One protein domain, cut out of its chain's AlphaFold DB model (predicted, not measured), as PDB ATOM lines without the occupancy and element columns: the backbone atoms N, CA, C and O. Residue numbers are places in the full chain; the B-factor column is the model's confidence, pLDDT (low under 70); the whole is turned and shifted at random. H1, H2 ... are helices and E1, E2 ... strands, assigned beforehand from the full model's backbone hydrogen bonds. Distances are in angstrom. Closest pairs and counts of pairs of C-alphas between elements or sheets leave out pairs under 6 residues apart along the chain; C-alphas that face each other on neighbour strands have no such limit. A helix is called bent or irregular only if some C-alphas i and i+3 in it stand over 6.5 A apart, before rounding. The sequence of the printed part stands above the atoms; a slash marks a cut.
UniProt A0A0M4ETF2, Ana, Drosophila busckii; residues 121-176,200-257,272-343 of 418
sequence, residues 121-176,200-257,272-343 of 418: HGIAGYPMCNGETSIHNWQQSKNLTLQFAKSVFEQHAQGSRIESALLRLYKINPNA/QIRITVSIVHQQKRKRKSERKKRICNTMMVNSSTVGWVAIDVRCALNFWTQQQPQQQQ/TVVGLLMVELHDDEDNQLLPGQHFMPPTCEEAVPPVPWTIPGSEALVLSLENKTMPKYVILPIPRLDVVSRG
ATOM      1  N   HIS A 121     168.434 211.769 193.968       70.25
ATOM      2  CA  HIS A 121     167.892 210.418 194.076       70.25
ATOM      3  C   HIS A 121     166.717 210.237 193.105       70.25
ATOM      4  O   HIS A 121     165.802 211.063 193.083       70.25
ATOM      5  N   GLY A 122     166.746 209.164 192.306       72.31
ATOM      6  CA  GLY A 122     165.731 208.836 191.298       72.31
ATOM      7  C   GLY A 122     165.092 207.465 191.532       72.31
ATOM      8  O   GLY A 122     165.786 206.479 191.791       72.31
ATOM      9  N   ILE A 123     163.761 207.408 191.461       76.38
ATOM     10  CA  ILE A 123     162.935 206.227 191.757       76.38
ATOM     11  C   ILE A 123     161.941 206.013 190.608       76.38
ATOM     12  O   ILE A 123     161.347 206.976 190.123       76.38
ATOM     13  N   ALA A 124     161.759 204.768 190.164       81.44
ATOM     14  CA  ALA A 124     160.762 204.375 189.170       81.44
ATOM     15  C   ALA A 124     159.717 203.487 189.849       81.44
ATOM     16  O   ALA A 124     159.983 202.332 190.186       81.44
ATOM     17  N   GLY A 125     158.530 204.042 190.084       81.19
ATOM     18  CA  GLY A 125     157.377 203.302 190.582       81.19
ATOM     19  C   GLY A 125     156.565 202.719 189.432       81.19
ATOM     20  O   GLY A 125     156.071 203.464 188.588       81.19
ATOM     21  N   TYR A 126     156.372 201.405 189.416       84.81
ATOM     22  CA  TYR A 126     155.452 200.747 188.487       84.81
ATOM     23  C   TYR A 126     154.035 200.675 189.091       84.81
ATOM     24  O   TYR A 126     153.892 200.640 190.320       84.81
ATOM     25  N   PRO A 127     152.968 200.697 188.270       84.19
ATOM     26  CA  PRO A 127     151.610 200.536 188.757       84.19
ATOM     27  C   PRO A 127     151.372 199.084 189.189       84.19
ATOM     28  O   PRO A 127     151.642 198.143 188.446       84.19
ATOM     29  N   MET A 128     150.820 198.903 190.383       81.50
ATOM     30  CA  MET A 128     150.352 197.609 190.867       81.50
ATOM     31  C   MET A 128     149.138 197.175 190.043       81.50
ATOM     32  O   MET A 128     148.166 197.930 189.934       81.50
ATOM     33  N   CYS A 129     149.166 195.958 189.501       77.75
ATOM     34  CA  CYS A 129     148.022 195.433 188.769       77.75
ATOM     35  C   CYS A 129     146.833 195.110 189.686       77.75
ATOM     36  O   CYS A 129     146.990 194.652 190.820       77.75
ATOM     37  N   ASN A 130     145.630 195.339 189.169       73.25
ATOM     38  CA  ASN A 130     144.351 195.052 189.811       73.25
ATOM     39  C   ASN A 130     143.312 194.645 188.738       73.25
ATOM     40  O   ASN A 130     143.650 194.466 187.568       73.25
ATOM     41  N   GLY A 131     142.036 194.498 189.109       70.00
ATOM     42  CA  GLY A 131     140.985 194.125 188.149       70.00
ATOM     43  C   GLY A 131     140.783 195.125 186.996       70.00
ATOM     44  O   GLY A 131     140.469 194.709 185.880       70.00
ATOM     45  N   GLU A 132     140.999 196.424 187.233       70.44
ATOM     46  CA  GLU A 132     140.884 197.486 186.219       70.44
ATOM     47  C   GLU A 132     142.056 197.449 185.214       70.44
ATOM     48  O   GLU A 132     141.865 197.797 184.053       70.44
ATOM     49  N   THR A 133     143.245 196.967 185.610       72.81
ATOM     50  CA  THR A 133     144.431 196.887 184.727       72.81
ATOM     51  C   THR A 133     144.504 195.625 183.859       72.81
ATOM     52  O   THR A 133     145.474 195.448 183.125       72.81
ATOM     53  N   SER A 134     143.519 194.726 183.933       77.44
ATOM     54  CA  SER A 134     143.427 193.577 183.020       77.44
ATOM     55  C   SER A 134     143.151 194.045 181.583       77.44
ATOM     56  O   SER A 134     142.384 194.982 181.388       77.44
ATOM     57  N   ILE A 135     143.742 193.399 180.567       78.31
ATOM     58  CA  ILE A 135     143.724 193.879 179.163       78.31
ATOM     59  C   ILE A 135     142.299 194.177 178.654       78.31
ATOM     60  O   ILE A 135     142.062 195.224 178.053       78.31
ATOM     61  N   HIS A 136     141.340 193.295 178.956       80.25
ATOM     62  CA  HIS A 136     139.923 193.465 178.618       80.25
ATOM     63  C   HIS A 136     139.332 194.753 179.215       80.25
ATOM     64  O   HIS A 136     138.727 195.561 178.510       80.25
ATOM     65  N   ASN A 137     139.538 194.971 180.517       83.75
ATOM     66  CA  ASN A 137     138.981 196.123 181.219       83.75
ATOM     67  C   ASN A 137     139.731 197.410 180.865       83.75
ATOM     68  O   ASN A 137     139.099 198.454 180.730       83.75
ATOM     69  N   TRP A 138     141.043 197.334 180.633       87.31
ATOM     70  CA  TRP A 138     141.878 198.435 180.153       87.31
ATOM     71  C   TRP A 138     141.319 199.026 178.852       87.31
ATOM     72  O   TRP A 138     141.026 200.219 178.796       87.31
ATOM     73  N   GLN A 139     141.087 198.187 177.835       87.31
ATOM     74  CA  GLN A 139     140.589 198.619 176.521       87.31
ATOM     75  C   GLN A 139     139.161 199.190 176.543       87.31
ATOM     76  O   GLN A 139     138.833 200.027 175.703       87.31
ATOM     77  N   GLN A 140     138.314 198.755 177.482       87.75
ATOM     78  CA  GLN A 140     136.900 199.160 177.567       87.75
ATOM     79  C   GLN A 140     136.637 200.307 178.558       87.75
ATOM     80  O   GLN A 140     135.551 200.889 178.559       87.75
ATOM     81  N   SER A 141     137.596 200.643 179.427       87.81
ATOM     82  CA  SER A 141     137.369 201.612 180.504       87.81
ATOM     83  C   SER A 141     137.438 203.060 180.027       87.81
ATOM     84  O   SER A 141     138.387 203.489 179.378       87.81
ATOM     85  N   LYS A 142     136.459 203.861 180.462       90.81
ATOM     86  CA  LYS A 142     136.370 205.315 180.218       90.81
ATOM     87  C   LYS A 142     137.447 206.156 180.925       90.81
ATOM     88  O   LYS A 142     137.522 207.365 180.732       90.81
ATOM     89  N   ASN A 143     138.215 205.544 181.819       90.56
ATOM     90  CA  ASN A 143     139.327 206.130 182.559       90.56
ATOM     91  C   ASN A 143     140.252 204.998 183.024       90.56
ATOM     92  O   ASN A 143     139.790 203.874 183.205       90.56
ATOM     93  N   LEU A 144     141.537 205.286 183.223       89.69
ATOM     94  CA  LEU A 144     142.517 204.311 183.712       89.69
ATOM     95  C   LEU A 144     142.944 204.682 185.130       89.69
ATOM     96  O   LEU A 144     143.578 205.725 185.313       89.69
ATOM     97  N   THR A 145     142.626 203.848 186.126       89.62
ATOM     98  CA  THR A 145     143.108 204.036 187.504       89.62
ATOM     99  C   THR A 145     144.436 203.299 187.713       89.62
ATOM    100  O   THR A 145     144.474 202.076 187.830       89.62
ATOM    101  N   LEU A 146     145.537 204.042 187.813       88.94
ATOM    102  CA  LEU A 146     146.867 203.519 188.125       88.94
ATOM    103  C   LEU A 146     147.132 203.593 189.636       88.94
ATOM    104  O   LEU A 146     147.032 204.662 190.243       88.94
ATOM    105  N   GLN A 147     147.478 202.453 190.237       87.25
ATOM    106  CA  GLN A 147     147.804 202.306 191.657       87.25
ATOM    107  C   GLN A 147     149.322 202.251 191.875       87.25
ATOM    108  O   GLN A 147     149.947 201.284 191.468       87.25
ATOM    109  N   PHE A 148     149.917 203.206 192.588       84.50
ATOM    110  CA  PHE A 148     151.351 203.206 192.914       84.50
ATOM    111  C   PHE A 148     151.614 202.962 194.406       84.50
ATOM    112  O   PHE A 148     151.006 203.611 195.264       84.50
ATOM    113  N   ALA A 149     152.525 202.033 194.719       78.06
ATOM    114  CA  ALA A 149     152.878 201.653 196.088       78.06
ATOM    115  C   ALA A 149     153.339 202.855 196.934       78.06
ATOM    116  O   ALA A 149     154.033 203.745 196.445       78.06
ATOM    117  N   LYS A 150     152.992 202.879 198.228       74.00
ATOM    118  CA  LYS A 150     153.325 203.998 199.132       74.00
ATOM    119  C   LYS A 150     154.840 204.234 199.278       74.00
ATOM    120  O   LYS A 150     155.260 205.379 199.437       74.00
ATOM    121  N   SER A 151     155.649 203.193 199.090       71.25
ATOM    122  CA  SER A 151     157.115 203.247 199.061       71.25
ATOM    123  C   SER A 151     157.691 204.143 197.953       71.25
ATOM    124  O   SER A 151     158.767 204.701 198.145       71.25
ATOM    125  N   VAL A 152     156.958 204.369 196.852       72.56
ATOM    126  CA  VAL A 152     157.300 205.358 195.803       72.56
ATOM    127  C   VAL A 152     157.276 206.797 196.358       72.56
ATOM    128  O   VAL A 152     157.845 207.704 195.763       72.56
ATOM    129  N   PHE A 153     156.613 207.022 197.499       71.06
ATOM    130  CA  PHE A 153     156.313 208.349 198.051       71.06
ATOM    131  C   PHE A 153     156.893 208.582 199.453       71.06
ATOM    132  O   PHE A 153     157.138 209.724 199.836       71.06
ATOM    133  N   GLU A 154     157.129 207.520 200.227       62.91
ATOM    134  CA  GLU A 154     157.671 207.605 201.592       62.91
ATOM    135  C   GLU A 154     159.122 208.088 201.651       62.91
ATOM    136  O   GLU A 154     159.493 208.757 202.616       62.91
ATOM    137  N   GLN A 155     159.926 207.837 200.612       57.16
ATOM    138  CA  GLN A 155     161.336 208.249 200.585       57.16
ATOM    139  C   GLN A 155     161.530 209.780 200.562       57.16
ATOM    140  O   GLN A 155     162.631 210.255 200.824       57.16
ATOM    141  N   HIS A 156     160.462 210.562 200.354       55.94
ATOM    142  CA  HIS A 156     160.495 212.030 200.415       55.94
ATOM    143  C   HIS A 156     160.113 212.627 201.779       55.94
ATOM    144  O   HIS A 156     160.101 213.846 201.935       55.94
ATOM    145  N   ALA A 157     159.789 211.801 202.782       51.66
ATOM    146  CA  ALA A 157     159.303 212.278 204.080       51.66
ATOM    147  C   ALA A 157     160.385 212.932 204.972       51.66
ATOM    148  O   ALA A 157     160.047 213.543 205.985       51.66
ATOM    149  N   GLN A 158     161.673 212.812 204.625       53.59
ATOM    150  CA  GLN A 158     162.802 213.287 205.437       53.59
ATOM    151  C   GLN A 158     163.636 214.346 204.701       53.59
ATOM    152  O   GLN A 158     164.717 214.071 204.188       53.59
ATOM    153  N   GLY A 159     163.121 215.578 204.649       56.94
ATOM    154  CA  GLY A 159     163.872 216.782 204.255       56.94
ATOM    155  C   GLY A 159     164.208 216.946 202.765       56.94
ATOM    156  O   GLY A 159     164.449 218.071 202.338       56.94
ATOM    157  N   SER A 160     164.186 215.881 201.961       66.94
ATOM    158  CA  SER A 160     164.461 215.960 200.520       66.94
ATOM    159  C   SER A 160     163.416 216.794 199.774       66.94
ATOM    160  O   SER A 160     162.209 216.595 199.946       66.94
ATOM    161  N   ARG A 161     163.862 217.658 198.864       74.25
ATOM    162  CA  ARG A 161     162.992 218.424 197.969       74.25
ATOM    163  C   ARG A 161     162.658 217.604 196.724       74.25
ATOM    164  O   ARG A 161     163.552 217.151 196.018       74.25
ATOM    165  N   ILE A 162     161.371 217.471 196.406       78.19
ATOM    166  CA  ILE A 162     160.920 216.920 195.118       78.19
ATOM    167  C   ILE A 162     161.318 217.892 193.999       78.19
ATOM    168  O   ILE A 162     160.961 219.073 194.037       78.19
ATOM    169  N   GLU A 163     162.030 217.387 192.995       80.69
ATOM    170  CA  GLU A 163     162.498 218.152 191.838       80.69
ATOM    171  C   GLU A 163     161.577 217.915 190.632       80.69
ATOM    172  O   GLU A 163     160.987 218.862 190.097       80.69
ATOM    173  N   SER A 164     161.348 216.643 190.282       85.50
ATOM    174  CA  SER A 164     160.402 216.223 189.243       85.50
ATOM    175  C   SER A 164     159.595 214.987 189.659       85.50
ATOM    176  O   SER A 164     160.011 214.202 190.507       85.50
ATOM    177  N   ALA A 165     158.408 214.833 189.071       89.69
ATOM    178  CA  ALA A 165     157.593 213.628 189.178       89.69
ATOM    179  C   ALA A 165     156.809 213.474 187.875       89.69
ATOM    180  O   ALA A 165     155.933 214.290 187.589       89.69
ATOM    181  N   LEU A 166     157.160 212.477 187.068       92.19
ATOM    182  CA  LEU A 166     156.656 212.293 185.712       92.19
ATOM    183  C   LEU A 166     155.933 210.951 185.599       92.19
ATOM    184  O   LEU A 166     156.557 209.894 185.682       92.19
ATOM    185  N   LEU A 167     154.625 210.986 185.350       93.31
ATOM    186  CA  LEU A 167     153.902 209.813 184.871       93.31
ATOM    187  C   LEU A 167     154.249 209.626 183.390       93.31
ATOM    188  O   LEU A 167     153.870 210.451 182.557       93.31
ATOM    189  N   ARG A 168     154.986 208.562 183.067       92.62
ATOM    190  CA  ARG A 168     155.299 208.154 181.696       92.62
ATOM    191  C   ARG A 168     154.306 207.093 181.230       92.62
ATOM    192  O   ARG A 168     154.196 206.035 181.846       92.62
ATOM    193  N   LEU A 169     153.606 207.377 180.134       92.00
ATOM    194  CA  LEU A 169     152.692 206.462 179.443       92.00
ATOM    195  C   LEU A 169     153.196 206.248 178.012       92.00
ATOM    196  O   LEU A 169     153.606 207.213 177.363       92.00
ATOM    197  N   TYR A 170     153.151 205.020 177.496       91.06
ATOM    198  CA  TYR A 170     153.470 204.764 176.091       91.06
ATOM    199  C   TYR A 170     152.204 204.887 175.237       91.06
ATOM    200  O   TYR A 170     151.302 204.048 175.327       91.06
ATOM    201  N   LYS A 171     152.120 205.963 174.446       92.44
ATOM    202  CA  LYS A 171     151.011 206.245 173.535       92.44
ATOM    203  C   LYS A 171     151.147 205.416 172.260       92.44
ATOM    204  O   LYS A 171     152.200 205.403 171.627       92.44
ATOM    205  N   ILE A 172     150.037 204.812 171.857       90.75
ATOM    206  CA  ILE A 172     149.828 204.150 170.568       90.75
ATOM    207  C   ILE A 172     148.851 204.957 169.699       90.75
ATOM    208  O   ILE A 172     148.214 205.919 170.149       90.75
ATOM    209  N   ASN A 173     148.751 204.581 168.428       86.38
ATOM    210  CA  ASN A 173     147.775 205.116 167.487       86.38
ATOM    211  C   ASN A 173     146.772 203.992 167.152       86.38
ATOM    212  O   ASN A 173     147.187 203.016 166.528       86.38
ATOM    213  N   PRO A 174     145.488 204.091 167.552       81.06
ATOM    214  CA  PRO A 174     144.492 203.049 167.278       81.06
ATOM    215  C   PRO A 174     144.137 202.930 165.789       81.06
ATOM    216  O   PRO A 174     143.614 201.904 165.371       81.06
ATOM    217  N   ASN A 175     144.446 203.959 164.992       78.12
ATOM    218  CA  ASN A 175     144.215 204.000 163.549       78.12
ATOM    219  C   ASN A 175     145.452 203.557 162.746       78.12
ATOM    220  O   ASN A 175     145.426 203.589 161.516       78.12
ATOM    221  N   ALA A 176     146.549 203.167 163.409       68.69
ATOM    222  CA  ALA A 176     147.661 202.524 162.720       68.69
ATOM    223  C   ALA A 176     147.204 201.142 162.218       68.69
ATOM    224  O   ALA A 176     146.631 200.382 163.005       68.69
ATOM    225  N   GLN A 200     143.957 216.581 168.052       91.75
ATOM    226  CA  GLN A 200     144.626 216.451 169.332       91.75
ATOM    227  C   GLN A 200     143.770 215.651 170.312       91.75
ATOM    228  O   GLN A 200     142.582 215.392 170.138       91.75
ATOM    229  N   ILE A 201     144.440 215.187 171.358       93.44
ATOM    230  CA  ILE A 201     143.860 214.423 172.447       93.44
ATOM    231  C   ILE A 201     144.222 215.140 173.742       93.44
ATOM    232  O   ILE A 201     145.400 215.292 174.080       93.44
ATOM    233  N   ARG A 202     143.198 215.554 174.488       96.50
ATOM    234  CA  ARG A 202     143.317 216.178 175.803       96.50
ATOM    235  C   ARG A 202     143.480 215.108 176.877       96.50
ATOM    236  O   ARG A 202     142.504 214.549 177.379       96.50
ATOM    237  N   ILE A 203     144.723 214.850 177.267       96.62
ATOM    238  CA  ILE A 203     145.052 213.978 178.395       96.62
ATOM    239  C   ILE A 203     144.816 214.747 179.692       96.62
ATOM    240  O   ILE A 203     145.452 215.772 179.927       96.62
ATOM    241  N   THR A 204     143.953 214.239 180.569       97.38
ATOM    242  CA  THR A 204     143.765 214.770 181.927       97.38
ATOM    243  C   THR A 204     144.158 213.722 182.956       97.38
ATOM    244  O   THR A 204     143.608 212.624 182.988       97.38
ATOM    245  N   VAL A 205     145.102 214.073 183.832       96.62
ATOM    246  CA  VAL A 205     145.529 213.239 184.961       96.62
ATOM    247  C   VAL A 205     145.007 213.849 186.250       96.62
ATOM    248  O   VAL A 205     145.205 215.032 186.540       96.62
ATOM    249  N   SER A 206     144.339 213.030 187.056       95.00
ATOM    250  CA  SER A 206     143.712 213.452 188.304       95.00
ATOM    251  C   SER A 206     144.057 212.522 189.463       95.00
ATOM    252  O   SER A 206     144.198 211.315 189.300       95.00
ATOM    253  N   ILE A 207     144.193 213.092 190.655       91.56
ATOM    254  CA  ILE A 207     144.369 212.348 191.898       91.56
ATOM    255  C   ILE A 207     142.999 211.832 192.331       91.56
ATOM    256  O   ILE A 207     142.033 212.604 192.390       91.56
ATOM    257  N   VAL A 208     142.925 210.553 192.691       86.50
ATOM    258  CA  VAL A 208     141.731 209.948 193.287       86.50
ATOM    259  C   VAL A 208     141.981 209.672 194.764       86.50
ATOM    260  O   VAL A 208     142.925 208.980 195.132       86.50
ATOM    261  N   HIS A 209     141.111 210.190 195.631       79.69
ATOM    262  CA  HIS A 209     141.167 209.957 197.072       79.69
ATOM    263  C   HIS A 209     139.821 209.446 197.592       79.69
ATOM    264  O   HIS A 209     138.789 210.091 197.403       79.69
ATOM    265  N   GLN A 210     139.820 208.288 198.255       71.81
ATOM    266  CA  GLN A 210     138.617 207.714 198.860       71.81
ATOM    267  C   GLN A 210     138.512 208.132 200.332       71.81
ATOM    268  O   GLN A 210     139.254 207.636 201.176       71.81
ATOM    269  N   GLN A 211     137.566 209.010 200.667       66.69
ATOM    270  CA  GLN A 211     137.290 209.380 202.058       66.69
ATOM    271  C   GLN A 211     136.201 208.472 202.647       66.69
ATOM    272  O   GLN A 211     135.057 208.487 202.193       66.69
ATOM    273  N   LYS A 212     136.525 207.693 203.688       60.84
ATOM    274  CA  LYS A 212     135.523 206.954 204.479       60.84
ATOM    275  C   LYS A 212     134.839 207.910 205.464       60.84
ATOM    276  O   LYS A 212     135.436 208.326 206.452       60.84
ATOM    277  N   ARG A 213     133.565 208.239 205.227       60.22
ATOM    278  CA  ARG A 213     132.735 209.097 206.092       60.22
ATOM    279  C   ARG A 213     131.636 208.282 206.775       60.22
ATOM    280  O   ARG A 213     130.546 208.126 206.229       60.22
ATOM    281  N   LYS A 214     131.928 207.792 207.989       60.84
ATOM    282  CA  LYS A 214     131.063 207.048 208.945       60.84
ATOM    283  C   LYS A 214     130.345 205.786 208.423       60.84
ATOM    284  O   LYS A 214     130.452 204.749 209.063       60.84
ATOM    285  N   ARG A 215     129.604 205.861 207.314       59.81
ATOM    286  CA  ARG A 215     128.884 204.746 206.661       59.81
ATOM    287  C   ARG A 215     128.996 204.722 205.126       59.81
ATOM    288  O   ARG A 215     128.495 203.786 204.518       59.81
ATOM    289  N   LYS A 216     129.633 205.715 204.487       61.22
ATOM    290  CA  LYS A 216     129.801 205.779 203.021       61.22
ATOM    291  C   LYS A 216     131.237 206.152 202.639       61.22
ATOM    292  O   LYS A 216     131.872 206.951 203.328       61.22
ATOM    293  N   SER A 217     131.743 205.583 201.548       65.31
ATOM    294  CA  SER A 217     132.970 206.018 200.873       65.31
ATOM    295  C   SER A 217     132.658 207.106 199.838       65.31
ATOM    296  O   SER A 217     131.723 206.989 199.047       65.31
ATOM    297  N   GLU A 218     133.441 208.183 199.846       67.88
ATOM    298  CA  GLU A 218     133.311 209.333 198.947       67.88
ATOM    299  C   GLU A 218     134.580 209.428 198.077       67.88
ATOM    300  O   GLU A 218     135.671 209.666 198.596       67.88
ATOM    301  N   ARG A 219     134.467 209.183 196.758       73.50
ATOM    302  CA  ARG A 219     135.589 209.255 195.794       73.50
ATOM    303  C   ARG A 219     135.793 210.716 195.381       73.50
ATOM    304  O   ARG A 219     135.140 211.194 194.459       73.50
ATOM    305  N   LYS A 220     136.699 211.431 196.051       82.75
ATOM    306  CA  LYS A 220     137.073 212.803 195.684       82.75
ATOM    307  C   LYS A 220     138.144 212.781 194.592       82.75
ATOM    308  O   LYS A 220     139.223 212.224 194.785       82.75
ATOM    309  N   LYS A 221     137.840 213.411 193.455       89.56
ATOM    310  CA  LYS A 221     138.752 213.650 192.327       89.56
ATOM    311  C   LYS A 221     139.380 215.042 192.460       89.56
ATOM    312  O   LYS A 221     138.692 215.986 192.849       89.56
ATOM    313  N   ARG A 222     140.661 215.192 192.118       89.88
ATOM    314  CA  ARG A 222     141.336 216.494 191.957       89.88
ATOM    315  C   ARG A 222     142.183 216.459 190.690       89.88
ATOM    316  O   ARG A 222     143.081 215.631 190.609       89.88
ATOM    317  N   ILE A 223     141.915 217.330 189.717       93.81
ATOM    318  CA  ILE A 223     142.776 217.448 188.527       93.81
ATOM    319  C   ILE A 223     144.186 217.836 188.982       93.81
ATOM    320  O   ILE A 223     144.356 218.661 189.883       93.81
ATOM    321  N   CYS A 224     145.174 217.162 188.404       92.06
ATOM    322  CA  CYS A 224     146.584 217.289 188.733       92.06
ATOM    323  C   CYS A 224     147.309 218.030 187.602       92.06
ATOM    324  O   CYS A 224     147.993 219.018 187.855       92.06
ATOM    325  N   ASN A 225     147.092 217.580 186.363       95.75
ATOM    326  CA  ASN A 225     147.634 218.172 185.146       95.75
ATOM    327  C   ASN A 225     146.737 217.815 183.944       95.75
ATOM    328  O   ASN A 225     146.088 216.765 183.954       95.75
ATOM    329  N   THR A 226     146.727 218.667 182.921       95.50
ATOM    330  CA  THR A 226     146.033 218.454 181.647       95.50
ATOM    331  C   THR A 226     146.934 218.937 180.512       95.50
ATOM    332  O   THR A 226     147.456 220.047 180.580       95.50
ATOM    333  N   MET A 227     147.112 218.122 179.471       94.31
ATOM    334  CA  MET A 227     147.937 218.449 178.302       94.31
ATOM    335  C   MET A 227     147.290 217.960 177.003       94.31
ATOM    336  O   MET A 227     146.537 216.988 177.018       94.31
ATOM    337  N   MET A 228     147.626 218.603 175.886       93.62
ATOM    338  CA  MET A 228     147.273 218.128 174.546       93.62
ATOM    339  C   MET A 228     148.424 217.296 173.958       93.62
ATOM    340  O   MET A 228     149.592 217.601 174.204       93.62
ATOM    341  N   VAL A 229     148.097 216.273 173.168       92.00
ATOM    342  CA  VAL A 229     149.033 215.540 172.293       92.00
ATOM    343  C   VAL A 229     148.376 215.263 170.944       92.00
ATOM    344  O   VAL A 229     147.172 215.031 170.898       92.00
ATOM    345  N   ASN A 230     149.143 215.220 169.857       90.31
ATOM    346  CA  ASN A 230     148.599 214.929 168.528       90.31
ATOM    347  C   ASN A 230     148.181 213.446 168.447       90.31
ATOM    348  O   ASN A 230     148.922 212.551 168.878       90.31
ATOM    349  N   SER A 231     146.994 213.169 167.907       87.88
ATOM    350  CA  SER A 231     146.353 211.846 167.879       87.88
ATOM    351  C   SER A 231     147.159 210.811 167.086       87.88
ATOM    352  O   SER A 231     147.208 209.641 167.476       87.88
ATOM    353  N   SER A 232     147.862 211.268 166.050       85.19
ATOM    354  CA  SER A 232     148.779 210.526 165.181       85.19
ATOM    355  C   SER A 232     150.004 209.956 165.906       85.19
ATOM    356  O   SER A 232     150.428 208.836 165.615       85.19
ATOM    357  N   THR A 233     150.571 210.713 166.853       86.12
ATOM    358  CA  THR A 233     151.900 210.441 167.426       86.12
ATOM    359  C   THR A 233     151.961 209.138 168.227       86.12
ATOM    360  O   THR A 233     151.019 208.773 168.933       86.12
ATOM    361  N   VAL A 234     153.088 208.432 168.149       88.75
ATOM    362  CA  VAL A 234     153.361 207.188 168.890       88.75
ATOM    363  C   VAL A 234     154.638 207.382 169.704       88.75
ATOM    364  O   VAL A 234     155.596 207.972 169.210       88.75
ATOM    365  N   GLY A 235     154.660 206.903 170.950       87.06
ATOM    366  CA  GLY A 235     155.829 206.999 171.827       87.06
ATOM    367  C   GLY A 235     155.517 207.439 173.256       87.06
ATOM    368  O   GLY A 235     154.375 207.426 173.712       87.06
ATOM    369  N   TRP A 236     156.557 207.817 173.999       89.25
ATOM    370  CA  TRP A 236     156.446 208.168 175.416       89.25
ATOM    371  C   TRP A 236     155.862 209.566 175.640       89.25
ATOM    372  O   TRP A 236     156.497 210.571 175.328       89.25
ATOM    373  N   VAL A 237     154.707 209.627 176.300       91.69
ATOM    374  CA  VAL A 237     154.150 210.859 176.869       91.69
ATOM    375  C   VAL A 237     154.571 210.953 178.334       91.69
ATOM    376  O   VAL A 237     154.347 210.015 179.099       91.69
ATOM    377  N   ALA A 238     155.171 212.075 178.737       92.69
ATOM    378  CA  ALA A 238     155.598 212.333 180.112       92.69
ATOM    379  C   ALA A 238     154.789 213.488 180.720       92.69
ATOM    380  O   ALA A 238     154.843 214.613 180.229       92.69
ATOM    381  N   ILE A 239     154.055 213.206 181.797       94.44
ATOM    382  CA  ILE A 239     153.079 214.120 182.401       94.44
ATOM    383  C   ILE A 239     153.555 214.510 183.802       94.44
ATOM    384  O   ILE A 239     153.734 213.636 184.650       94.44
ATOM    385  N   ASP A 240     153.748 215.806 184.074       93.12
ATOM    386  CA  ASP A 240     154.101 216.283 185.422       93.12
ATOM    387  C   ASP A 240     152.950 216.015 186.401       93.12
ATOM    388  O   ASP A 240     151.830 216.485 186.200       93.12
ATOM    389  N   VAL A 241     153.242 215.255 187.454       92.94
ATOM    390  CA  VAL A 241     152.311 214.872 188.520       92.94
ATOM    391  C   VAL A 241     152.838 215.235 189.916       92.94
ATOM    392  O   VAL A 241     152.390 214.672 190.915       92.94
ATOM    393  N   ARG A 242     153.739 216.225 190.044       90.19
ATOM    394  CA  ARG A 242     154.220 216.737 191.354       90.19
ATOM    395  C   ARG A 242     153.084 217.184 192.281       90.19
ATOM    396  O   ARG A 242     153.170 217.054 193.501       90.19
ATOM    397  N   CYS A 243     151.981 217.648 191.695       89.12
ATOM    398  CA  CYS A 243     150.696 217.903 192.348       89.12
ATOM    399  C   CYS A 243     150.175 216.717 193.190       89.12
ATOM    400  O   CYS A 243     149.592 216.943 194.253       89.12
ATOM    401  N   ALA A 244     150.403 215.474 192.756       87.75
ATOM    402  CA  ALA A 244     149.974 214.262 193.447       87.75
ATOM    403  C   ALA A 244     150.854 213.961 194.659       87.75
ATOM    404  O   ALA A 244     150.328 213.728 195.746       87.75
ATOM    405  N   LEU A 245     152.178 214.070 194.504       82.44
ATOM    406  CA  LEU A 245     153.124 213.909 195.611       82.44
ATOM    407  C   LEU A 245     152.855 214.932 196.718       82.44
ATOM    408  O   LEU A 245     152.648 214.558 197.869       82.44
ATOM    409  N   ASN A 246     152.744 216.213 196.353       82.88
ATOM    410  CA  ASN A 246     152.426 217.290 197.292       82.88
ATOM    411  C   ASN A 246     151.104 217.036 198.039       82.88
ATOM    412  O   ASN A 246     151.012 217.301 199.237       82.88
ATOM    413  N   PHE A 247     150.088 216.494 197.360       84.19
ATOM    414  CA  PHE A 247     148.823 216.122 197.990       84.19
ATOM    415  C   PHE A 247     148.963 214.923 198.940       84.19
ATOM    416  O   PHE A 247     148.459 214.984 200.060       84.19
ATOM    417  N   TRP A 248     149.644 213.844 198.543       78.31
ATOM    418  CA  TRP A 248     149.789 212.658 199.391       78.31
ATOM    419  C   TRP A 248     150.656 212.929 200.624       78.31
ATOM    420  O   TRP A 248     150.260 212.535 201.721       78.31
ATOM    421  N   THR A 249     151.748 213.690 200.499       74.69
ATOM    422  CA  THR A 249     152.560 214.143 201.644       74.69
ATOM    423  C   THR A 249     151.721 214.948 202.646       74.69
ATOM    424  O   THR A 249     151.792 214.699 203.847       74.69
ATOM    425  N   GLN A 250     150.830 215.832 202.174       74.38
ATOM    426  CA  GLN A 250     149.887 216.575 203.031       74.38
ATOM    427  C   GLN A 250     148.798 215.698 203.685       74.38
ATOM    428  O   GLN A 250     148.139 216.141 204.626       74.38
ATOM    429  N   GLN A 251     148.564 214.471 203.206       71.88
ATOM    430  CA  GLN A 251     147.555 213.554 203.754       71.88
ATOM    431  C   GLN A 251     148.133 212.494 204.709       71.88
ATOM    432  O   GLN A 251     147.367 211.937 205.500       71.88
ATOM    433  N   GLN A 252     149.453 212.253 204.714       64.19
ATOM    434  CA  GLN A 252     150.087 211.257 205.595       64.19
ATOM    435  C   GLN A 252     149.709 211.399 207.090       64.19
ATOM    436  O   GLN A 252     149.328 210.381 207.679       64.19
ATOM    437  N   PRO A 253     149.703 212.603 207.713       59.81
ATOM    438  CA  PRO A 253     149.383 212.736 209.140       59.81
ATOM    439  C   PRO A 253     147.948 212.310 209.491       59.81
ATOM    440  O   PRO A 253     147.703 211.762 210.564       59.81
ATOM    441  N   GLN A 254     146.994 212.520 208.575       58.88
ATOM    442  CA  GLN A 254     145.589 212.148 208.781       58.88
ATOM    443  C   GLN A 254     145.353 210.639 208.618       58.88
ATOM    444  O   GLN A 254     144.445 210.089 209.242       58.88
ATOM    445  N   GLN A 255     146.166 209.954 207.807       58.66
ATOM    446  CA  GLN A 255     146.058 208.506 207.607       58.66
ATOM    447  C   GLN A 255     146.722 207.705 208.737       58.66
ATOM    448  O   GLN A 255     146.147 206.714 209.187       58.66
ATOM    449  N   GLN A 256     147.876 208.152 209.255       55.38
ATOM    450  CA  GLN A 256     148.581 207.463 210.349       55.38
ATOM    451  C   GLN A 256     147.717 207.318 211.613       55.38
ATOM    452  O   GLN A 256     147.640 206.224 212.175       55.38
ATOM    453  N   GLN A 257     146.996 208.375 212.012       54.81
ATOM    454  CA  GLN A 257     146.107 208.338 213.183       54.81
ATOM    455  C   GLN A 257     144.952 207.330 213.041       54.81
ATOM    456  O   GLN A 257     144.536 206.735 214.032       54.81
ATOM    457  N   THR A 272     150.404 199.012 202.267       47.31
ATOM    458  CA  THR A 272     149.740 200.295 202.530       47.31
ATOM    459  C   THR A 272     149.283 200.965 201.232       47.31
ATOM    460  O   THR A 272     150.059 201.610 200.529       47.31
ATOM    461  N   VAL A 273     147.999 200.813 200.917       52.28
ATOM    462  CA  VAL A 273     147.362 201.366 199.719       52.28
ATOM    463  C   VAL A 273     147.165 202.882 199.848       52.28
ATOM    464  O   VAL A 273     146.630 203.332 200.856       52.28
ATOM    465  N   VAL A 274     147.433 203.730 198.847       64.50
ATOM    466  CA  VAL A 274     148.333 203.706 197.665       64.50
ATOM    467  C   VAL A 274     148.108 205.052 196.946       64.50
ATOM    468  O   VAL A 274     147.039 205.650 197.095       64.50
ATOM    469  N   GLY A 275     149.058 205.548 196.152       71.56
ATOM    470  CA  GLY A 275     148.802 206.706 195.290       71.56
ATOM    471  C   GLY A 275     147.951 206.323 194.075       71.56
ATOM    472  O   GLY A 275     148.443 205.615 193.200       71.56
ATOM    473  N   LEU A 276     146.690 206.770 194.009       86.88
ATOM    474  CA  LEU A 276     145.825 206.563 192.838       86.88
ATOM    475  C   LEU A 276     145.865 207.770 191.891       86.88
ATOM    476  O   LEU A 276     145.393 208.858 192.244       86.88
ATOM    477  N   LEU A 277     146.363 207.551 190.674       91.50
ATOM    478  CA  LEU A 277     146.197 208.464 189.542       91.50
ATOM    479  C   LEU A 277     145.108 207.923 188.617       91.50
ATOM    480  O   LEU A 277     145.058 206.727 188.354       91.50
ATOM    481  N   MET A 278     144.245 208.797 188.113       93.44
ATOM    482  CA  MET A 278     143.204 208.463 187.146       93.44
ATOM    483  C   MET A 278     143.399 209.299 185.886       93.44
ATOM    484  O   MET A 278     143.381 210.533 185.956       93.44
ATOM    485  N   VAL A 279     143.600 208.610 184.763       95.25
ATOM    486  CA  VAL A 279     143.827 209.192 183.434       95.25
ATOM    487  C   VAL A 279     142.528 209.153 182.633       95.25
ATOM    488  O   VAL A 279     141.884 208.109 182.542       95.25
ATOM    489  N   GLU A 280     142.162 210.282 182.041       96.44
ATOM    490  CA  GLU A 280     141.016 210.458 181.144       96.44
ATOM    491  C   GLU A 280     141.496 211.098 179.837       96.44
ATOM    492  O   GLU A 280     142.427 211.907 179.855       96.44
ATOM    493  N   LEU A 281     140.846 210.760 178.722       96.19
ATOM    494  CA  LEU A 281     141.106 211.345 177.409       96.19
ATOM    495  C   LEU A 281     139.831 211.957 176.837       96.19
ATOM    496  O   LEU A 281     138.753 211.380 176.979       96.19
ATOM    497  N   HIS A 282     139.992 213.082 176.150       96.06
ATOM    498  CA  HIS A 282     138.970 213.671 175.290       96.06
ATOM    499  C   HIS A 282     139.606 214.063 173.949       96.06
ATOM    500  O   HIS A 282     140.826 214.235 173.897       96.06
ATOM    501  N   ASP A 283     138.820 214.168 172.882       93.69
ATOM    502  CA  ASP A 283     139.266 214.715 171.591       93.69
ATOM    503  C   ASP A 283     139.170 216.258 171.550       93.69
ATOM    504  O   ASP A 283     138.991 216.918 172.581       93.69
ATOM    505  N   ASP A 284     139.327 216.842 170.359       90.25
ATOM    506  CA  ASP A 284     139.204 218.287 170.120       90.25
ATOM    507  C   ASP A 284     137.777 218.831 170.328       90.25
ATOM    508  O   ASP A 284     137.614 220.017 170.616       90.25
ATOM    509  N   GLU A 285     136.753 217.977 170.225       92.12
ATOM    510  CA  GLU A 285     135.337 218.314 170.439       92.12
ATOM    511  C   GLU A 285     134.884 218.081 171.897       92.12
ATOM    512  O   GLU A 285     133.709 218.246 172.225       92.12
ATOM    513  N   ASP A 286     135.816 217.716 172.789       91.75
ATOM    514  CA  ASP A 286     135.570 217.299 174.175       91.75
ATOM    515  C   ASP A 286     134.748 215.992 174.329       91.75
ATOM    516  O   ASP A 286     134.262 215.675 175.423       91.75
ATOM    517  N   ASN A 287     134.653 215.153 173.286       93.56
ATOM    518  CA  ASN A 287     134.087 213.805 173.405       93.56
ATOM    519  C   ASN A 287     135.024 212.905 174.226       93.56
ATOM    520  O   ASN A 287     136.235 212.877 174.009       93.56
ATOM    521  N   GLN A 288     134.479 212.103 175.145       95.00
ATOM    522  CA  GLN A 288     135.277 211.193 175.979       95.00
ATOM    523  C   GLN A 288     135.782 209.971 175.191       95.00
ATOM    524  O   GLN A 288     134.990 209.118 174.785       95.00
ATOM    525  N   LEU A 289     137.107 209.829 175.087       94.00
ATOM    526  CA  LEU A 289     137.784 208.687 174.459       94.00
ATOM    527  C   LEU A 289     138.098 207.574 175.480       94.00
ATOM    528  O   LEU A 289     138.188 207.822 176.684       94.00
ATOM    529  N   LEU A 290     138.308 206.340 175.004       94.19
ATOM    530  CA  LEU A 290     138.689 205.182 175.828       94.19
ATOM    531  C   LEU A 290     140.221 205.096 175.959       94.19
ATOM    532  O   LEU A 290     140.886 204.683 175.006       94.19
ATOM    533  N   PRO A 291     140.847 205.449 177.102       92.06
ATOM    534  CA  PRO A 291     142.294 205.655 177.119       92.06
ATOM    535  C   PRO A 291     143.116 204.381 176.894       92.06
ATOM    536  O   PRO A 291     144.236 204.467 176.395       92.06
ATOM    537  N   GLY A 292     142.561 203.201 177.183       89.75
ATOM    538  CA  GLY A 292     143.219 201.924 176.901       89.75
ATOM    539  C   GLY A 292     143.254 201.511 175.425       89.75
ATOM    540  O   GLY A 292     143.872 200.499 175.107       89.75
ATOM    541  N   GLN A 293     142.635 202.286 174.526       91.31
ATOM    542  CA  GLN A 293     142.847 202.195 173.074       91.31
ATOM    543  C   GLN A 293     144.012 203.087 172.598       91.31
ATOM    544  O   GLN A 293     144.540 202.887 171.508       91.31
ATOM    545  N   HIS A 294     144.441 204.052 173.419       92.50
ATOM    546  CA  HIS A 294     145.496 205.020 173.093       92.50
ATOM    547  C   HIS A 294     146.792 204.820 173.895       92.50
ATOM    548  O   HIS A 294     147.810 205.405 173.530       92.50
ATOM    549  N   PHE A 295     146.797 203.997 174.950       92.19
ATOM    550  CA  PHE A 295     147.984 203.679 175.752       92.19
ATOM    551  C   PHE A 295     148.149 202.174 175.977       92.19
ATOM    552  O   PHE A 295     147.167 201.457 176.176       92.19
ATOM    553  N   MET A 296     149.399 201.706 176.019       88.69
ATOM    554  CA  MET A 296     149.705 200.307 176.339       88.69
ATOM    555  C   MET A 296     149.455 199.974 177.824       88.69
ATOM    556  O   MET A 296     149.758 200.800 178.691       88.69
ATOM    557  N   PRO A 297     148.918 198.775 178.131       86.12
ATOM    558  CA  PRO A 297     148.678 198.318 179.499       86.12
ATOM    559  C   PRO A 297     149.981 197.998 180.248       86.12
ATOM    560  O   PRO A 297     151.012 197.730 179.623       86.12
ATOM    561  N   PRO A 298     149.955 197.973 181.593       80.62
ATOM    562  CA  PRO A 298     151.063 197.449 182.379       80.62
ATOM    563  C   PRO A 298     151.208 195.931 182.206       80.62
ATOM    564  O   PRO A 298     150.223 195.196 182.142       80.62
ATOM    565  N   THR A 299     152.450 195.448 182.181       73.06
ATOM    566  CA  THR A 299     152.765 194.014 182.219       73.06
ATOM    567  C   THR A 299     152.656 193.507 183.655       73.06
ATOM    568  O   THR A 299     153.464 193.880 184.500       73.06
ATOM    569  N   CYS A 300     151.676 192.651 183.940       64.62
ATOM    570  CA  CYS A 300     151.384 192.171 185.298       64.62
ATOM    571  C   CYS A 300     152.246 190.974 185.758       64.62
ATOM    572  O   CYS A 300     151.806 190.190 186.600       64.62
ATOM    573  N   GLU A 301     153.453 190.821 185.210       56.00
ATOM    574  CA  GLU A 301     154.423 189.796 185.617       56.00
ATOM    575  C   GLU A 301     155.148 190.237 186.897       56.00
ATOM    576  O   GLU A 301     156.228 190.819 186.858       56.00
ATOM    577  N   GLU A 302     154.490 189.948 188.023       46.16
ATOM    578  CA  GLU A 302     154.883 190.267 189.403       46.16
ATOM    579  C   GLU A 302     154.946 191.771 189.747       46.16
ATOM    580  O   GLU A 302     155.215 192.652 188.930       46.16
ATOM    581  N   ALA A 303     154.620 192.102 191.000       47.53
ATOM    582  CA  ALA A 303     154.526 193.489 191.458       47.53
ATOM    583  C   ALA A 303     155.922 194.051 191.780       47.53
ATOM    584  O   ALA A 303     156.326 194.103 192.943       47.53
ATOM    585  N   VAL A 304     156.657 194.451 190.738       53.31
ATOM    586  CA  VAL A 304     158.043 194.936 190.837       53.31
ATOM    587  C   VAL A 304     158.153 196.080 191.869       53.31
ATOM    588  O   VAL A 304     157.445 197.086 191.739       53.31
ATOM    589  N   PRO A 305     159.027 195.967 192.892       55.38
ATOM    590  CA  PRO A 305     159.246 197.043 193.858       55.38
ATOM    591  C   PRO A 305     159.826 198.291 193.166       55.38
ATOM    592  O   PRO A 305     160.452 198.166 192.114       55.38
ATOM    593  N   PRO A 306     159.653 199.501 193.735       55.88
ATOM    594  CA  PRO A 306     160.183 200.724 193.137       55.88
ATOM    595  C   PRO A 306     161.692 200.624 192.904       55.88
ATOM    596  O   PRO A 306     162.468 200.473 193.847       55.88
ATOM    597  N   VAL A 307     162.102 200.713 191.638       58.81
ATOM    598  CA  VAL A 307     163.495 200.503 191.232       58.81
ATOM    599  C   VAL A 307     164.253 201.829 191.341       58.81
ATOM    600  O   VAL A 307     163.817 202.819 190.742       58.81
ATOM    601  N   PRO A 308     165.393 201.888 192.056       55.31
ATOM    602  CA  PRO A 308     166.298 203.025 191.971       55.31
ATOM    603  C   PRO A 308     166.850 203.126 190.545       55.31
ATOM    604  O   PRO A 308     167.573 202.242 190.086       55.31
ATOM    605  N   TRP A 309     166.522 204.208 189.842       54.62
ATOM    606  CA  TRP A 309     167.158 204.561 188.575       54.62
ATOM    607  C   TRP A 309     167.833 205.909 188.780       54.62
ATOM    608  O   TRP A 309     167.193 206.946 188.959       54.62
ATOM    609  N   THR A 310     169.158 205.913 188.794       47.25
ATOM    610  CA  THR A 310     169.874 207.181 188.770       47.25
ATOM    611  C   THR A 310     169.829 207.764 187.369       47.25
ATOM    612  O   THR A 310     169.944 207.044 186.374       47.25
ATOM    613  N   ILE A 311     169.777 209.091 187.298       40.53
ATOM    614  CA  ILE A 311     170.158 209.834 186.097       40.53
ATOM    615  C   ILE A 311     171.563 209.351 185.662       40.53
ATOM    616  O   ILE A 311     172.411 209.142 186.539       40.53
ATOM    617  N   PRO A 312     171.834 209.143 184.356       34.06
ATOM    618  CA  PRO A 312     173.157 208.733 183.884       34.06
ATOM    619  C   PRO A 312     174.247 209.692 184.384       34.06
ATOM    620  O   PRO A 312     174.286 210.853 183.980       34.06
ATOM    621  N   GLY A 313     175.104 209.215 185.294       36.22
ATOM    622  CA  GLY A 313     176.136 210.031 185.945       36.22
ATOM    623  C   GLY A 313     176.318 209.820 187.453       36.22
ATOM    624  O   GLY A 313     177.334 210.264 187.973       36.22
ATOM    625  N   SER A 314     175.400 209.138 188.154       35.38
ATOM    626  CA  SER A 314     175.591 208.765 189.572       35.38
ATOM    627  C   SER A 314     176.097 207.323 189.733       35.38
ATOM    628  O   SER A 314     175.714 206.419 188.988       35.38
ATOM    629  N   GLU A 315     176.974 207.114 190.717       36.44
ATOM    630  CA  GLU A 315     177.814 205.915 190.862       36.44
ATOM    631  C   GLU A 315     177.039 204.637 191.231       36.44
ATOM    632  O   GLU A 315     177.528 203.533 190.995       36.44
ATOM    633  N   ALA A 316     175.805 204.754 191.735       37.97
ATOM    634  CA  ALA A 316     174.976 203.607 192.124       37.97
ATOM    635  C   ALA A 316     174.639 202.642 190.964       37.97
ATOM    636  O   ALA A 316     174.376 201.467 191.214       37.97
ATOM    637  N   LEU A 317     174.705 203.083 189.699       38.12
ATOM    638  CA  LEU A 317     174.613 202.169 188.550       38.12
ATOM    639  C   LEU A 317     175.851 201.272 188.399       38.12
ATOM    640  O   LEU A 317     175.709 200.130 187.971       38.12
ATOM    641  N   VAL A 318     177.047 201.754 188.756       35.59
ATOM    642  CA  VAL A 318     178.317 201.040 188.521       35.59
ATOM    643  C   VAL A 318     178.386 199.763 189.362       35.59
ATOM    644  O   VAL A 318     178.688 198.699 188.831       35.59
ATOM    645  N   LEU A 319     177.997 199.844 190.639       33.50
ATOM    646  CA  LEU A 319     177.982 198.703 191.568       33.50
ATOM    647  C   LEU A 319     176.949 197.620 191.205       33.50
ATOM    648  O   LEU A 319     177.091 196.476 191.622       33.50
ATOM    649  N   SER A 320     175.918 197.960 190.425       37.72
ATOM    650  CA  SER A 320     174.924 196.995 189.927       37.72
ATOM    651  C   SER A 320     175.376 196.320 188.621       37.72
ATOM    652  O   SER A 320     175.053 195.161 188.358       37.72
ATOM    653  N   LEU A 321     176.164 197.034 187.808       37.84
ATOM    654  CA  LEU A 321     176.569 196.604 186.468       37.84
ATOM    655  C   LEU A 321     177.648 195.509 186.465       37.84
ATOM    656  O   LEU A 321     177.746 194.760 185.497       37.84
ATOM    657  N   GLU A 322     178.454 195.408 187.525       36.56
ATOM    658  CA  GLU A 322     179.601 194.490 187.575       36.56
ATOM    659  C   GLU A 322     179.223 193.021 187.895       36.56
ATOM    660  O   GLU A 322     180.105 192.168 187.839       36.56
ATOM    661  N   ASN A 323     177.946 192.679 188.175       40.06
ATOM    662  CA  ASN A 323     177.571 191.274 188.460       40.06
ATOM    663  C   ASN A 323     176.151 190.788 188.060       40.06
ATOM    664  O   ASN A 323     175.842 189.615 188.267       40.06
ATOM    665  N   LYS A 324     175.250 191.617 187.501       36.12
ATOM    666  CA  LYS A 324     173.920 191.151 187.028       36.12
ATOM    667  C   LYS A 324     173.567 191.736 185.657       36.12
ATOM    668  O   LYS A 324     173.805 192.909 185.382       36.12
ATOM    669  N   THR A 325     172.980 190.912 184.782       33.91
ATOM    670  CA  THR A 325     172.469 191.353 183.472       33.91
ATOM    671  C   THR A 325     171.464 192.486 183.646       33.91
ATOM    672  O   THR A 325     170.555 192.362 184.470       33.91
ATOM    673  N   MET A 326     171.590 193.547 182.840       32.19
ATOM    674  CA  MET A 326     170.706 194.716 182.881       32.19
ATOM    675  C   MET A 326     169.221 194.293 182.928       32.19
ATOM    676  O   MET A 326     168.801 193.495 182.081       32.19
ATOM    677  N   PRO A 327     168.408 194.797 183.880       38.59
ATOM    678  CA  PRO A 327     167.014 194.384 184.002       38.59
ATOM    679  C   PRO A 327     166.229 194.663 182.712       38.59
ATOM    680  O   PRO A 327     166.129 195.809 182.270       38.59
ATOM    681  N   LYS A 328     165.640 193.616 182.117       38.06
ATOM    682  CA  LYS A 328     164.955 193.672 180.805       38.06
ATOM    683  C   LYS A 328     163.833 194.727 180.733       38.06
ATOM    684  O   LYS A 328     163.508 195.216 179.656       38.06
ATOM    685  N   TYR A 329     163.293 195.120 181.884       42.19
ATOM    686  CA  TYR A 329     162.222 196.105 182.066       42.19
ATOM    687  C   TYR A 329     162.569 197.544 181.635       42.19
ATOM    688  O   TYR A 329     161.666 198.369 181.520       42.19
ATOM    689  N   VAL A 330     163.843 197.869 181.377       43.03
ATOM    690  CA  VAL A 330     164.269 199.234 180.992       43.03
ATOM    691  C   VAL A 330     163.722 199.671 179.620       43.03
ATOM    692  O   VAL A 330     163.538 200.868 179.397       43.03
ATOM    693  N   ILE A 331     163.428 198.722 178.721       49.47
ATOM    694  CA  ILE A 331     163.060 198.981 177.311       49.47
ATOM    695  C   ILE A 331     161.574 198.659 177.022       49.47
ATOM    696  O   ILE A 331     161.071 198.942 175.938       49.47
ATOM    697  N   LEU A 332     160.827 198.106 177.984       59.16
ATOM    698  CA  LEU A 332     159.418 197.754 177.777       59.16
ATOM    699  C   LEU A 332     158.489 198.990 177.880       59.16
ATOM    700  O   LEU A 332     158.709 199.843 178.746       59.16
ATOM    701  N   PRO A 333     157.420 199.088 177.059       69.25
ATOM    702  CA  PRO A 333     156.484 200.224 177.010       69.25
ATOM    703  C   PRO A 333     155.472 200.250 178.180       69.25
ATOM    704  O   PRO A 333     154.284 200.516 178.005       69.25
ATOM    705  N   ILE A 334     155.943 199.954 179.392       78.19
ATOM    706  CA  ILE A 334     155.143 199.834 180.617       78.19
ATOM    707  C   ILE A 334     154.889 201.237 181.204       78.19
ATOM    708  O   ILE A 334     155.852 201.985 181.397       78.19
ATOM    709  N   PRO A 335     153.642 201.602 181.565       86.56
ATOM    710  CA  PRO A 335     153.370 202.814 182.337       86.56
ATOM    711  C   PRO A 335     154.211 202.873 183.621       86.56
ATOM    712  O   PRO A 335     154.244 201.903 184.375       86.56
ATOM    713  N   ARG A 336     154.869 204.002 183.909       86.75
ATOM    714  CA  ARG A 336     155.669 204.176 185.139       86.75
ATOM    715  C   ARG A 336     155.617 205.598 185.685       86.75
ATOM    716  O   ARG A 336     155.330 206.543 184.956       86.75
ATOM    717  N   LEU A 337     155.889 205.744 186.976       88.12
ATOM    718  CA  LEU A 337     155.974 207.016 187.681       88.12
ATOM    719  C   LEU A 337     157.418 207.257 188.116       88.12
ATOM    720  O   LEU A 337     157.903 206.662 189.078       88.12
ATOM    721  N   ASP A 338     158.086 208.144 187.390       86.50
ATOM    722  CA  ASP A 338     159.488 208.481 187.585       86.50
ATOM    723  C   ASP A 338     159.595 209.717 188.484       86.50
ATOM    724  O   ASP A 338     159.189 210.814 188.094       86.50
ATOM    725  N   VAL A 339     160.125 209.548 189.696       84.56
ATOM    726  CA  VAL A 339     160.259 210.617 190.697       84.56
ATOM    727  C   VAL A 339     161.731 210.923 190.944       84.56
ATOM    728  O   VAL A 339     162.538 210.009 191.107       84.56
ATOM    729  N   VAL A 340     162.075 212.211 190.982       82.88
ATOM    730  CA  VAL A 340     163.423 212.703 191.284       82.88
ATOM    731  C   VAL A 340     163.357 213.694 192.441       82.88
ATOM    732  O   VAL A 340     162.560 214.637 192.425       82.88
ATOM    733  N   SER A 341     164.222 213.504 193.434       76.12
ATOM    734  CA  SER A 341     164.346 214.376 194.604       76.12
ATOM    735  C   SER A 341     165.799 214.676 194.942       76.12
ATOM    736  O   SER A 341     166.663 213.817 194.783       76.12
ATOM    737  N   ARG A 342     166.047 215.875 195.465       72.94
ATOM    738  CA  ARG A 342     167.361 216.380 195.864       72.94
ATOM    739  C   ARG A 342     167.443 216.520 197.386       72.94
ATOM    740  O   ARG A 342     166.441 216.854 198.025       72.94
ATOM    741  N   GLY A 343     168.608 216.228 197.956       64.19
ATOM    742  CA  GLY A 343     168.878 216.330 199.393       64.19
ATOM    743  C   GLY A 343     169.109 214.977 200.068       64.19
ATOM    744  O   GLY A 343     168.954 213.917 199.460       64.19
TER     745      GLY A 343
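AT A GLANCE: This is residues 121 to 176, 200 to 257 and 272 to 343 of the 418 residues of the protein "Ana" of Drosophila busckii (UniProt A0A0M4ETF2). What is the main picture? Two twisted sheets of four strands, E1 E8 E3 E6 and E2 E7 E4 E5, are partly face to face as a crossed sandwich, and helix H3 runs along E4 of the long hairpin E4 and E5. Residues 318 to 328 stick out, of which 318 to 321 belong to H4. What is it built of? The printed part has 186 residues with four named helices and eight named strands, in the order E1 H1 E2 H2 E3 E4 E5 E6 H3 E7 H4 E8; both sheets are antiparallel and the class is mixed. The whole is compact, with a radius of gyration of the C-alphas of 17.2 A and spans of 50 by 48 by 28 A.

HOW THE PARTS SIT: Which strands join E1? E1, residues 121 to 125, E8, residues 336 to 342, E3, residues 161 to 171, and E6, residues 235 to 240, are antiparallel neighbours in that order. Within hydrogen-bond range are N 123 and O 339, 2.9 A, N 166 and O 338, 2.8 A, and N 169 and O 237, 2.9 A. What faces this sheet? E2, residues 144 to 148, E7, residues 275 to 282, E4, residues 200 to 213, and E5, residues 216 to 230, are antiparallel neighbours in that order, with N 146 and O 277 at 2.8 A, N 204 and O 280 at 2.9 A, and N 209 and O 220 at 2.9 A, within hydrogen-bond range. The sheets form a sandwich, two sheets face to face, their strands at 66 degrees, and a jelly roll, one long hairpin wound over both sheets, pairing E1 with E8, E2 with E7, E3 with E6 and E4 with E5. Where are the helices? H3, residues 242 to 257, is on the sheet E2 E7 E4 E5 in two layers, a helix on one face of a sheet, at a height of 10.3 A, along E4 at 7 degrees on the local plane; the closest C-alphas of H3 and E4, Ile 207 and Ala 244, are 6.1 A apart. H2, residues 151 to 154, only just touches H3, with 3 pairs of C-alphas within 8 A, the closest Phe 153 and Leu 245 at 6.9 A, while H1, residues 135 to 140, and H4, residues 315 to 321, are not on either sheet. Every O i to N i+4 pair is within hydrogen-bond range in H1, 9 of 12 in H3 and 1 of 3 in H4, which has 3 of 4 O i to N i+3 pairs; H2 is too short for an i+4 pair.

IN THESE COORDINATES: Where are the anchors? E1 begins at C-alpha 121, (167.892, 210.418, 194.076), and E8 ends at C-alpha 342, (167.361, 216.380, 195.864). Which elements are long? E5 is 40.3 A, E4 39.3 A, E3 29.8 A and H3 24.8 A from first to last C-alpha; E5 bends by 58 degrees at residue 227. H3 is irregular, with C-alphas 250 and 253 7.2 A apart.

THE WHOLE: Where is the chain cut or long? Residues 177 to 199 and 258 to 271 are not printed, with C-alpha gaps of 15.7 A and 13.8 A; the links E7 to H4 and H4 to E8 are long. How sure is the model? The mean pLDDT of the printed part is 74.8, and 60 residues are under 70, among them 300 to 333.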